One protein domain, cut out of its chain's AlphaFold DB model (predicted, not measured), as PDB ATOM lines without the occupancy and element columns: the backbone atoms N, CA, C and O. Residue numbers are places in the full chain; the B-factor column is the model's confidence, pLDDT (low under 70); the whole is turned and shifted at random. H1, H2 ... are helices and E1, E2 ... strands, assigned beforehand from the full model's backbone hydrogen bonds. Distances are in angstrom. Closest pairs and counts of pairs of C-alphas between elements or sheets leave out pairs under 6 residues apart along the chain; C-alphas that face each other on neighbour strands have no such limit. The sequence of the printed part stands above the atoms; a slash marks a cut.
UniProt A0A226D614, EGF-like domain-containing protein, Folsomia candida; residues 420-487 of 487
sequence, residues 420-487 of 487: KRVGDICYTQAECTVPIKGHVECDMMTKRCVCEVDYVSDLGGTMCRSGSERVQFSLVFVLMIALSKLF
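AT A GLANCE: This is residues 420 to 487 of the 487 residues of the protein "EGF-like domain-containing protein" of Folsomia candida (UniProt A0A226D614). What does the model look like? It is a small compact head with a long helical handle: the head holds H1 packed on the hairpin E1 and E2, with the hairpin E3 and E4 next to it on the side of the handle, and residues 471 to 487, of which 471 to 483 belong to H2, stick out free. What is it made of? The printed part has 68 residues, with two named helices and four named strands in the order H1 E1 E2 E3 E4 H2; the class is mixed, and each of the two sheets, E1 - E2 and E3 - E4, is an antiparallel pair. How compact is it? The whole is loose, with a radius of gyration of the C-alphas of 15.7 A, and a rod in outline, spanning 54 by 18 by 17 A.

HOW THE PARTS SIT: How is the first sheet paired? E1, residues 440 to 443, and E2, residues 448 to 451, form an antiparallel hairpin, with N 441 and O 450 2.9 A apart and N 450 and O 441 2.8 A apart, both within hydrogen-bond range. What is near it? H1, residues 429 to 433, has 8 pairs of C-alphas within 8 A of E1, the closest being Gln 429 and Cys 442 at 4.9 A. E4, residues 463 to 466, comes nearest to E2 at the C-alphas of Cys 451 and Cys 464, 5.6 A apart. How is the second sheet paired? E3, residues 455 to 457, and E4 form an antiparallel hairpin, with N 456 and O 465 2.8 A apart, within hydrogen-bond range. And the long helix? The closest C-alphas of E3 and H2, residues 467 to 483, are those of Tyr 455 and Gly 467, 5.2 A apart, while H2 is apart from H1, E1 and E2. Every O i to N i+4 pair is within hydrogen-bond range in H1, and 10 of 13 are in H2.

IN THESE COORDINATES: Where does the first element begin? H1 begins at C-alpha 429, at (-26.666, -34.741, -52.414). How long are the longer elements? From first to last C-alpha, E1 measures 9.2 A, E2 9.9 A, E4 10.1 A and H2 24.7 A. Where does the last element end? H2 ends at C-alpha 483, at (8.964, -32.233, -25.886).

THE WHOLE: How large is it? The two C-alphas farthest apart are those of Tyr 427 and Phe 487, at 53.7 A; without residues 471 to 487 the body spans 30 by 18 by 15 A. Is anything cut or long? The printed part has no cut, and no link is long. Where is confidence low? pLDDT is under 70 at residues 469 to 477 and 486 to 487, and the mean of H2 is 65.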
ATOM      1  N   LYS A 420     -20.104 -24.985 -51.846       94.25
ATOM      2  CA  LYS A 420     -20.743 -25.179 -50.540       94.25
ATOM      3  C   LYS A 420     -19.709 -25.573 -49.497       94.25
ATOM      4  O   LYS A 420     -18.633 -26.078 -49.819       94.25
ATOM      5  N   ARG A 421     -20.062 -25.348 -48.239       96.19
ATOM      6  CA  ARG A 421     -19.330 -25.765 -47.047       96.19
ATOM      7  C   ARG A 421     -20.220 -26.605 -46.144       96.19
ATOM      8  O   ARG A 421     -21.447 -26.539 -46.215       96.19
ATOM      9  N   VAL A 422     -19.604 -27.373 -45.254       96.06
ATOM     10  CA  VAL A 422     -20.326 -28.058 -44.176       96.06
ATOM     11  C   VAL A 422     -21.120 -27.025 -43.367       96.06
ATOM     12  O   VAL A 422     -20.572 -26.026 -42.903       96.06
ATOM     13  N   GLY A 423     -22.419 -27.272 -43.217       95.19
ATOM     14  CA  GLY A 423     -23.398 -26.380 -42.601       95.19
ATOM     15  C   GLY A 423     -24.227 -25.556 -43.592       95.19
ATOM     16  O   GLY A 423     -25.287 -25.064 -43.193       95.19
ATOM     17  N   ASP A 424     -23.810 -25.423 -44.856       96.94
ATOM     18  CA  ASP A 424     -24.563 -24.676 -45.873       96.94
ATOM     19  C   ASP A 424     -25.849 -25.397 -46.282       96.94
ATOM     20  O   ASP A 424     -25.938 -26.621 -46.216       96.94
ATOM     21  N   ILE A 425     -26.842 -24.622 -46.733       96.00
ATOM     22  CA  ILE A 425     -28.132 -25.152 -47.191       96.00
ATOM     23  C   ILE A 425     -27.942 -25.961 -48.476       96.00
ATOM     24  O   ILE A 425     -27.282 -25.481 -49.404       96.00
ATOM     25  N   CYS A 426     -28.571 -27.130 -48.543       95.00
ATOM     26  CA  CYS A 426     -28.563 -28.015 -49.701       95.00
ATOM     27  C   CYS A 426     -29.960 -28.572 -50.004       95.00
ATOM     28  O   CYS A 426     -30.789 -28.766 -49.109       95.00
ATOM     29  N   TYR A 427     -30.203 -28.858 -51.280       92.38
ATOM     30  CA  TYR A 427     -31.432 -29.499 -51.760       92.38
ATOM     31  C   TYR A 427     -31.186 -30.887 -52.340       92.38
ATOM     32  O   TYR A 427     -32.095 -31.720 -52.342       92.38
ATOM     33  N   THR A 428     -29.964 -31.144 -52.808       92.62
ATOM     34  CA  THR A 428     -29.552 -32.420 -53.392       92.62
ATOM     35  C   THR A 428     -28.209 -32.867 -52.824       92.62
ATOM     36  O   THR A 428     -27.403 -32.047 -52.391       92.62
ATOM     37  N   GLN A 429     -27.947 -34.175 -52.851       94.06
ATOM     38  CA  GLN A 429     -26.666 -34.741 -52.414       94.06
ATOM     39  C   GLN A 429     -25.478 -34.155 -53.197       94.06
ATOM     40  O   GLN A 429     -24.447 -33.825 -52.611       94.06
ATOM     41  N   ALA A 430     -25.650 -33.973 -54.512       91.81
ATOM     42  CA  ALA A 430     -24.610 -33.481 -55.412       91.81
ATOM     43  C   ALA A 430     -24.124 -32.066 -55.053       91.81
ATOM     44  O   ALA A 430     -22.931 -31.786 -55.151       91.81
ATOM     45  N   GLU A 431     -25.015 -31.201 -54.548       91.88
ATOM     46  CA  GLU A 431     -24.644 -29.858 -54.078       91.88
ATOM     47  C   GLU A 431     -23.610 -29.881 -52.948       91.88
ATOM     48  O   GLU A 431     -22.842 -28.933 -52.823       91.88
ATOM     49  N   CYS A 432     -23.570 -30.943 -52.137       95.50
ATOM     50  CA  CYS A 432     -22.577 -31.098 -51.077       95.50
ATOM     51  C   CYS A 432     -21.342 -31.866 -51.561       95.50
ATOM     52  O   CYS A 432     -20.220 -31.446 -51.287       95.50
ATOM     53  N   THR A 433     -21.526 -32.968 -52.297       94.25
ATOM     54  CA  THR A 433     -20.424 -33.876 -52.667       94.25
ATOM     55  C   THR A 433     -19.505 -33.333 -53.757       94.25
ATOM     56  O   THR A 433     -18.348 -33.735 -53.820       94.25
ATOM     57  N   VAL A 434     -19.992 -32.437 -54.625       91.81
ATOM     58  CA  VAL A 434     -19.164 -31.808 -55.670       91.81
ATOM     59  C   VAL A 434     -18.156 -30.806 -55.071       91.81
ATOM     60  O   VAL A 434     -16.962 -30.932 -55.352       91.81
ATOM     61  N   PRO A 435     -18.563 -29.827 -54.234       91.88
ATOM     62  CA  PRO A 435     -17.632 -28.833 -53.689       91.88
ATOM     63  C   PRO A 435     -16.852 -29.276 -52.440       91.88
ATOM     64  O   PRO A 435     -15.767 -28.743 -52.195       91.88
ATOM     65  N   ILE A 436     -17.381 -30.201 -51.627       94.00
ATOM     66  CA  ILE A 436     -16.781 -30.597 -50.342       94.00
ATOM     67  C   ILE A 436     -16.076 -31.942 -50.510       94.00
ATOM     68  O   ILE A 436     -16.683 -32.947 -50.868       94.00
ATOM     69  N   LYS A 437     -14.777 -31.986 -50.208       92.81
ATOM     70  CA  LYS A 437     -13.982 -33.215 -50.331       92.81
ATOM     71  C   LYS A 437     -14.257 -34.178 -49.174       92.81
ATOM     72  O   LYS A 437     -14.212 -33.776 -48.013       92.81
ATOM     73  N   GLY A 438     -14.401 -35.467 -49.471       92.31
ATOM     74  CA  GLY A 438     -14.559 -36.527 -48.469       92.31
ATOM     75  C   GLY A 438     -16.004 -37.000 -48.315       92.31
ATOM     76  O   GLY A 438     -16.813 -36.829 -49.220       92.31
ATOM     77  N   HIS A 439     -16.304 -37.631 -47.180       95.00
ATOM     78  CA  HIS A 439     -17.615 -38.220 -46.896       95.00
ATOM     79  C   HIS A 439     -18.576 -37.163 -46.354       95.00
ATOM     80  O   HIS A 439     -18.503 -36.774 -45.185       95.00
ATOM     81  N   VAL A 440     -19.432 -36.662 -47.237       96.38
ATOM     82  CA  VAL A 440     -20.379 -35.580 -46.977       96.38
ATOM     83  C   VAL A 440     -21.736 -35.951 -47.556       96.38
ATOM     84  O   VAL A 440     -21.819 -36.532 -48.637       96.38
ATOM     85  N   GLU A 441     -22.798 -35.571 -46.861       96.81
ATOM     86  CA  GLU A 441     -24.165 -35.734 -47.328       96.81
ATOM     87  C   GLU A 441     -25.017 -34.489 -47.116       96.81
ATOM     88  O   GLU A 441     -24.718 -33.633 -46.284       96.81
ATOM     89  N   CYS A 442     -26.077 -34.373 -47.910       97.38
ATOM     90  CA  CYS A 442     -27.127 -33.400 -47.675       97.38
ATOM     91  C   CYS A 442     -28.141 -34.013 -46.708       97.38
ATOM     92  O   CYS A 442     -28.971 -34.830 -47.115       97.38
ATOM     93  N   ASP A 443     -28.098 -33.617 -45.435       96.94
ATOM     94  CA  ASP A 443     -29.086 -34.072 -44.462       96.94
ATOM     95  C   ASP A 443     -30.464 -33.539 -44.863       96.94
ATOM     96  O   ASP A 443     -30.757 -32.345 -44.773       96.94
ATOM     97  N   MET A 444     -31.331 -34.445 -45.313       93.56
ATOM     98  CA  MET A 444     -32.647 -34.103 -45.842       93.56
ATOM     99  C   MET A 444     -33.602 -33.548 -44.781       93.56
ATOM    100  O   MET A 444     -34.571 -32.885 -45.160       93.56
ATOM    101  N   MET A 445     -33.335 -33.782 -43.487       95.38
ATOM    102  CA  MET A 445     -34.124 -33.227 -42.385       95.38
ATOM    103  C   MET A 445     -33.742 -31.775 -42.100       95.38
ATOM    104  O   MET A 445     -34.622 -30.919 -42.022       95.38
ATOM    105  N   THR A 446     -32.446 -31.478 -41.963       96.19
ATOM    106  CA  THR A 446     -31.979 -30.108 -41.682       96.19
ATOM    107  C   THR A 446     -31.751 -29.263 -42.935       96.19
ATOM    108  O   THR A 446     -31.589 -28.046 -42.819       96.19
ATOM    109  N   LYS A 447     -31.770 -29.888 -44.120       97.50
ATOM    110  CA  LYS A 447     -31.425 -29.302 -45.424       97.50
ATOM    111  C   LYS A 447     -30.041 -28.667 -45.424       97.50
ATOM    112  O   LYS A 447     -29.863 -27.582 -45.974       97.50
ATOM    113  N   ARG A 448     -29.068 -29.313 -44.776       97.56
ATOM    114  CA  ARG A 448     -27.692 -28.812 -44.660       97.56
ATOM    115  C   ARG A 448     -26.665 -29.867 -45.036       97.56
ATOM    116  O   ARG A 448     -26.859 -31.047 -44.765       97.56
ATOM    117  N   CYS A 449     -25.553 -29.423 -45.613       97.56
ATOM    118  CA  CYS A 449     -24.407 -30.292 -45.852       97.56
ATOM    119  C   CYS A 449     -23.774 -30.687 -44.515       97.56
ATOM    120  O   CYS A 449     -23.358 -29.818 -43.746       97.56
ATOM    121  N   VAL A 450     -23.665 -31.979 -44.239       97.19
ATOM    122  CA  VAL A 450     -23.046 -32.523 -43.025       97.19
ATOM    123  C   VAL A 450     -22.013 -33.575 -43.401       97.19
ATOM    124  O   VAL A 450     -22.127 -34.231 -44.431       97.19
ATOM    125  N   CYS A 451     -20.976 -33.724 -42.581       96.56
ATOM    126  CA  CYS A 451     -20.090 -34.872 -42.722       96.56
ATOM    127  C   CYS A 451     -20.835 -36.140 -42.290       96.56
ATOM    128  O   CYS A 451     -21.587 -36.090 -41.314       96.56
ATOM    129  N   GLU A 452     -20.598 -37.255 -42.982       94.81
ATOM    130  CA  GLU A 452     -21.127 -38.556 -42.558       94.81
ATOM    131  C   GLU A 452     -20.648 -38.901 -41.135       94.81
ATOM    132  O   GLU A 452     -19.653 -38.359 -40.633       94.81
ATOM    133  N   VAL A 453     -21.356 -39.820 -40.473       88.81
ATOM    134  CA  VAL A 453     -21.000 -40.297 -39.128       88.81
ATOM    135  C   VAL A 453     -19.530 -40.745 -39.104       88.81
ATOM    136  O   VAL A 453     -19.055 -41.378 -40.039       88.81
ATOM    137  N   ASP A 454     -18.811 -40.382 -38.040       89.50
ATOM    138  CA  ASP A 454     -17.362 -40.579 -37.849       89.50
ATOM    139  C   ASP A 454     -16.431 -39.659 -38.657       89.50
ATOM    140  O   ASP A 454     -15.207 -39.756 -38.520       89.50
ATOM    141  N   TYR A 455     -16.967 -38.708 -39.426       91.25
ATOM    142  CA  TYR A 455     -16.187 -37.673 -40.104       91.25
ATOM    143  C   TYR A 455     -16.386 -36.304 -39.453       91.25
ATOM    144  O   TYR A 455     -17.444 -35.966 -38.928       91.25
ATOM    145  N   VAL A 456     -15.337 -35.482 -39.476       90.12
ATOM    146  CA  VAL A 456     -15.353 -34.127 -38.923       90.12
ATOM    147  C   VAL A 456     -14.888 -33.140 -39.982       90.12
ATOM    148  O   VAL A 456     -13.896 -33.372 -40.680       90.12
ATOM    149  N   SER A 457     -15.592 -32.014 -40.062       93.06
ATOM    150  CA  SER A 457     -15.241 -30.900 -40.936       93.06
ATOM    151  C   SER A 457     -13.891 -30.295 -40.559       93.06
ATOM    152  O   SER A 457     -13.572 -30.103 -39.378       93.06
ATOM    153  N   ASP A 458     -13.108 -29.921 -41.565       90.19
ATOM    154  CA  ASP A 458     -11.973 -29.022 -41.410       90.19
ATOM    155  C   ASP A 458     -12.421 -27.611 -40.957       90.19
ATOM    156  O   ASP A 458     -13.613 -27.317 -40.866       90.19
ATOM    157  N   LEU A 459     -11.459 -26.738 -40.630       86.25
ATOM    158  CA  LEU A 459     -11.737 -25.357 -40.198       86.25
ATOM    159  C   LEU A 459     -12.399 -24.514 -41.302       86.25
ATOM    160  O   LEU A 459     -13.108 -23.563 -40.986       86.25
ATOM    161  N   GLY A 460     -12.160 -24.843 -42.576       88.88
ATOM    162  CA  GLY A 460     -12.733 -24.136 -43.718       88.88
ATOM    163  C   GLY A 460     -14.125 -24.614 -44.129       88.88
ATOM    164  O   GLY A 460     -14.802 -23.892 -44.861       88.88
ATOM    165  N   GLY A 461     -14.558 -25.794 -43.677       91.31
ATOM    166  CA  GLY A 461     -15.819 -26.403 -44.098       91.31
ATOM    167  C   GLY A 461     -15.776 -27.042 -45.485       91.31
ATOM    168  O   GLY A 461     -16.824 -27.383 -46.015       91.31
ATOM    169  N   THR A 462     -14.601 -27.172 -46.101       92.88
ATOM    170  CA  THR A 462     -14.431 -27.651 -47.483       92.88
ATOM    171  C   THR A 462     -13.997 -29.111 -47.554       92.88
ATOM    172  O   THR A 462     -13.901 -29.673 -48.648       92.88
ATOM    173  N   MET A 463     -13.731 -29.747 -46.408       93.06
ATOM    174  CA  MET A 463     -13.342 -31.150 -46.350       93.06
ATOM    175  C   MET A 463     -13.868 -31.859 -45.096       93.06
ATOM    176  O   MET A 463     -13.679 -31.382 -43.979       93.06
ATOM    177  N   CYS A 464     -14.424 -33.055 -45.277       93.44
ATOM    178  CA  CYS A 464     -14.757 -33.996 -44.209       93.44
ATOM    179  C   CYS A 464     -13.665 -35.071 -44.110       93.44
ATOM    180  O   CYS A 464     -13.375 -35.769 -45.083       93.44
ATOM    181  N   ARG A 465     -13.036 -35.209 -42.935       90.81
ATOM    182  CA  ARG A 465     -11.993 -36.221 -42.666       90.81
ATOM    183  C   ARG A 465     -12.422 -37.173 -41.568       90.81
ATOM    184  O   ARG A 465     -13.123 -36.753 -40.653       90.81
ATOM    185  N   SER A 466     -11.956 -38.418 -41.630       88.12
ATOM    186  CA  SER A 466     -12.228 -39.399 -40.578       88.12
ATOM    187  C   SER A 466     -11.723 -38.875 -39.230       88.12
ATOM    188  O   SER A 466     -10.590 -38.394 -39.112       88.12
ATOM    189  N   GLY A 467     -12.564 -38.945 -38.199       73.94
ATOM    190  CA  GLY A 467     -12.262 -38.450 -36.857       73.94
ATOM    191  C   GLY A 467     -11.034 -39.117 -36.228       73.94
ATOM    192  O   GLY A 467     -10.349 -38.494 -35.414       73.94
ATOM    193  N   SER A 468     -10.692 -40.336 -36.659       71.19
ATOM    194  CA  SER A 468      -9.507 -41.072 -36.200       71.19
ATOM    195  C   SER A 468      -8.182 -40.405 -36.608       71.19
ATOM    196  O   SER A 468      -7.217 -40.443 -35.843       71.19
ATOM    197  N   GLU A 469      -8.136 -39.705 -37.748       58.94
ATOM    198  CA  GLU A 469      -6.930 -39.009 -38.227       58.94
ATOM    199  C   GLU A 469      -6.645 -37.712 -37.452       58.94
ATOM    200  O   GLU A 469      -5.487 -37.323 -37.273       58.94
ATOM    201  N   ARG A 470      -7.682 -37.037 -36.932       52.81
ATOM    202  CA  ARG A 470      -7.510 -35.805 -36.138       52.81
ATOM    203  C   ARG A 470      -6.859 -36.061 -34.783       52.81
ATOM    204  O   ARG A 470      -6.052 -35.247 -34.333       52.81
ATOM    205  N   VAL A 471      -7.173 -37.193 -34.151       56.72
ATOM    206  CA  VAL A 471      -6.608 -37.546 -32.841       56.72
ATOM    207  C   VAL A 471      -5.091 -37.739 -32.941       56.72
ATOM    208  O   VAL A 471      -4.367 -37.322 -32.037       56.72
ATOM    209  N   GLN A 472      -4.582 -38.260 -34.065       56.00
ATOM    210  CA  GLN A 472      -3.140 -38.415 -34.273       56.00
ATOM    211  C   GLN A 472      -2.409 -37.072 -34.419       56.00
ATOM    212  O   GLN A 472      -1.370 -36.880 -33.790       56.00
ATOM    213  N   PHE A 473      -2.956 -36.107 -35.167       55.09
ATOM    214  CA  PHE A 473      -2.310 -34.797 -35.332       55.09
ATOM    215  C   PHE A 473      -2.304 -33.962 -34.047       55.09
ATOM    216  O   PHE A 473      -1.290 -33.339 -33.732       55.09
ATOM    217  N   SER A 474      -3.395 -33.968 -33.274       57.53
ATOM    218  CA  SER A 474      -3.433 -33.257 -31.990       57.53
ATOM    219  C   SER A 474      -2.534 -33.909 -30.940       57.53
ATOM    220  O   SER A 474      -1.869 -33.188 -30.200       57.53
ATOM    221  N   LEU A 475      -2.436 -35.245 -30.906       59.25
ATOM    222  CA  LEU A 475      -1.485 -35.929 -30.026       59.25
ATOM    223  C   LEU A 475      -0.041 -35.605 -30.398       59.25
ATOM    224  O   LEU A 475       0.730 -35.295 -29.501       59.25
ATOM    225  N   VAL A 476       0.323 -35.598 -31.683       65.50
ATOM    226  CA  VAL A 476       1.680 -35.223 -32.118       65.50
ATOM    227  C   VAL A 476       1.994 -33.768 -31.767       65.50
ATOM    228  O   VAL A 476       3.085 -33.498 -31.281       65.50
ATOM    229  N   PHE A 477       1.055 -32.832 -31.924       64.31
ATOM    230  CA  PHE A 477       1.282 -31.429 -31.553       64.31
ATOM    231  C   PHE A 477       1.424 -31.236 -30.037       64.31
ATOM    232  O   PHE A 477       2.316 -30.520 -29.588       64.31
ATOM    233  N   VAL A 478       0.589 -31.906 -29.236       70.88
ATOM    234  CA  VAL A 478       0.698 -31.889 -27.768       70.88
ATOM    235  C   VAL A 478       2.000 -32.555 -27.317       70.88
ATOM    236  O   VAL A 478       2.671 -32.030 -26.433       70.88
ATOM    237  N   LEU A 479       2.408 -33.654 -27.961       72.12
ATOM    238  CA  LEU A 479       3.678 -34.329 -27.692       72.12
ATOM    239  C   LEU A 479       4.874 -33.451 -28.090       72.12
ATOM    240  O   LEU A 479       5.839 -33.382 -27.345       72.12
ATOM    241  N   MET A 480       4.801 -32.735 -29.215       73.12
ATOM    242  CA  MET A 480       5.842 -31.809 -29.680       73.12
ATOM    243  C   MET A 480       5.955 -30.577 -28.776       73.12
ATOM    244  O   MET A 480       7.069 -30.179 -28.461       73.12
ATOM    245  N   ILE A 481       4.840 -30.014 -28.292       72.88
ATOM    246  CA  ILE A 481       4.846 -28.922 -27.299       72.88
ATOM    247  C   ILE A 481       5.380 -29.414 -25.946       72.88
ATOM    248  O   ILE A 481       6.093 -28.690 -25.252       72.88
ATOM    249  N   ALA A 482       5.035 -30.641 -25.547       72.94
ATOM    250  CA  ALA A 482       5.573 -31.238 -24.330       72.94
ATOM    251  C   ALA A 482       7.087 -31.485 -24.453       72.94
ATOM    252  O   ALA A 482       7.836 -31.148 -23.541       72.94
ATOM    253  N   LEU A 483       7.549 -31.998 -25.598       74.88
ATOM    254  CA  LEU A 483       8.964 -32.233 -25.886       74.88
ATOM    255  C   LEU A 483       9.755 -30.926 -26.050       74.88
ATOM    256  O   LEU A 483      10.882 -30.850 -25.574       74.88
ATOM    257  N   SER A 484       9.171 -29.869 -26.620       73.88
ATOM    258  CA  SER A 484       9.816 -28.550 -26.733       73.88
ATOM    259  C   SER A 484       9.922 -27.795 -25.406       73.88
ATOM    260  O   SER A 484      10.496 -26.716 -25.374       73.88
ATOM    261  N   LYS A 485       9.298 -28.296 -24.332       70.81
ATOM    262  CA  LYS A 485       9.490 -27.795 -22.961       70.81
ATOM    263  C   LYS A 485      10.493 -28.628 -22.156       70.81
ATOM    264  O   LYS A 485      10.794 -28.267 -21.021       70.81
ATOM    265  N   LEU A 486      10.946 -29.755 -22.704       66.38
ATOM    266  CA  LEU A 486      11.924 -30.664 -22.096       66.38
ATOM    267  C   LEU A 486      13.353 -30.430 -22.610       66.38
ATOM    268  O   LEU A 486      14.300 -30.848 -21.945       66.38
ATOM    269  N   PHE A 487      13.494 -29.757 -23.752       57.28
ATOM    270  CA  PHE A 487      14.730 -29.142 -24.241       57.28
ATOM    271  C   PHE A 487      14.655 -27.634 -24.025       57.28
ATOM    272  O   PHE A 487      15.722 -27.034 -23.770       57.28
TER     273      PHE A 487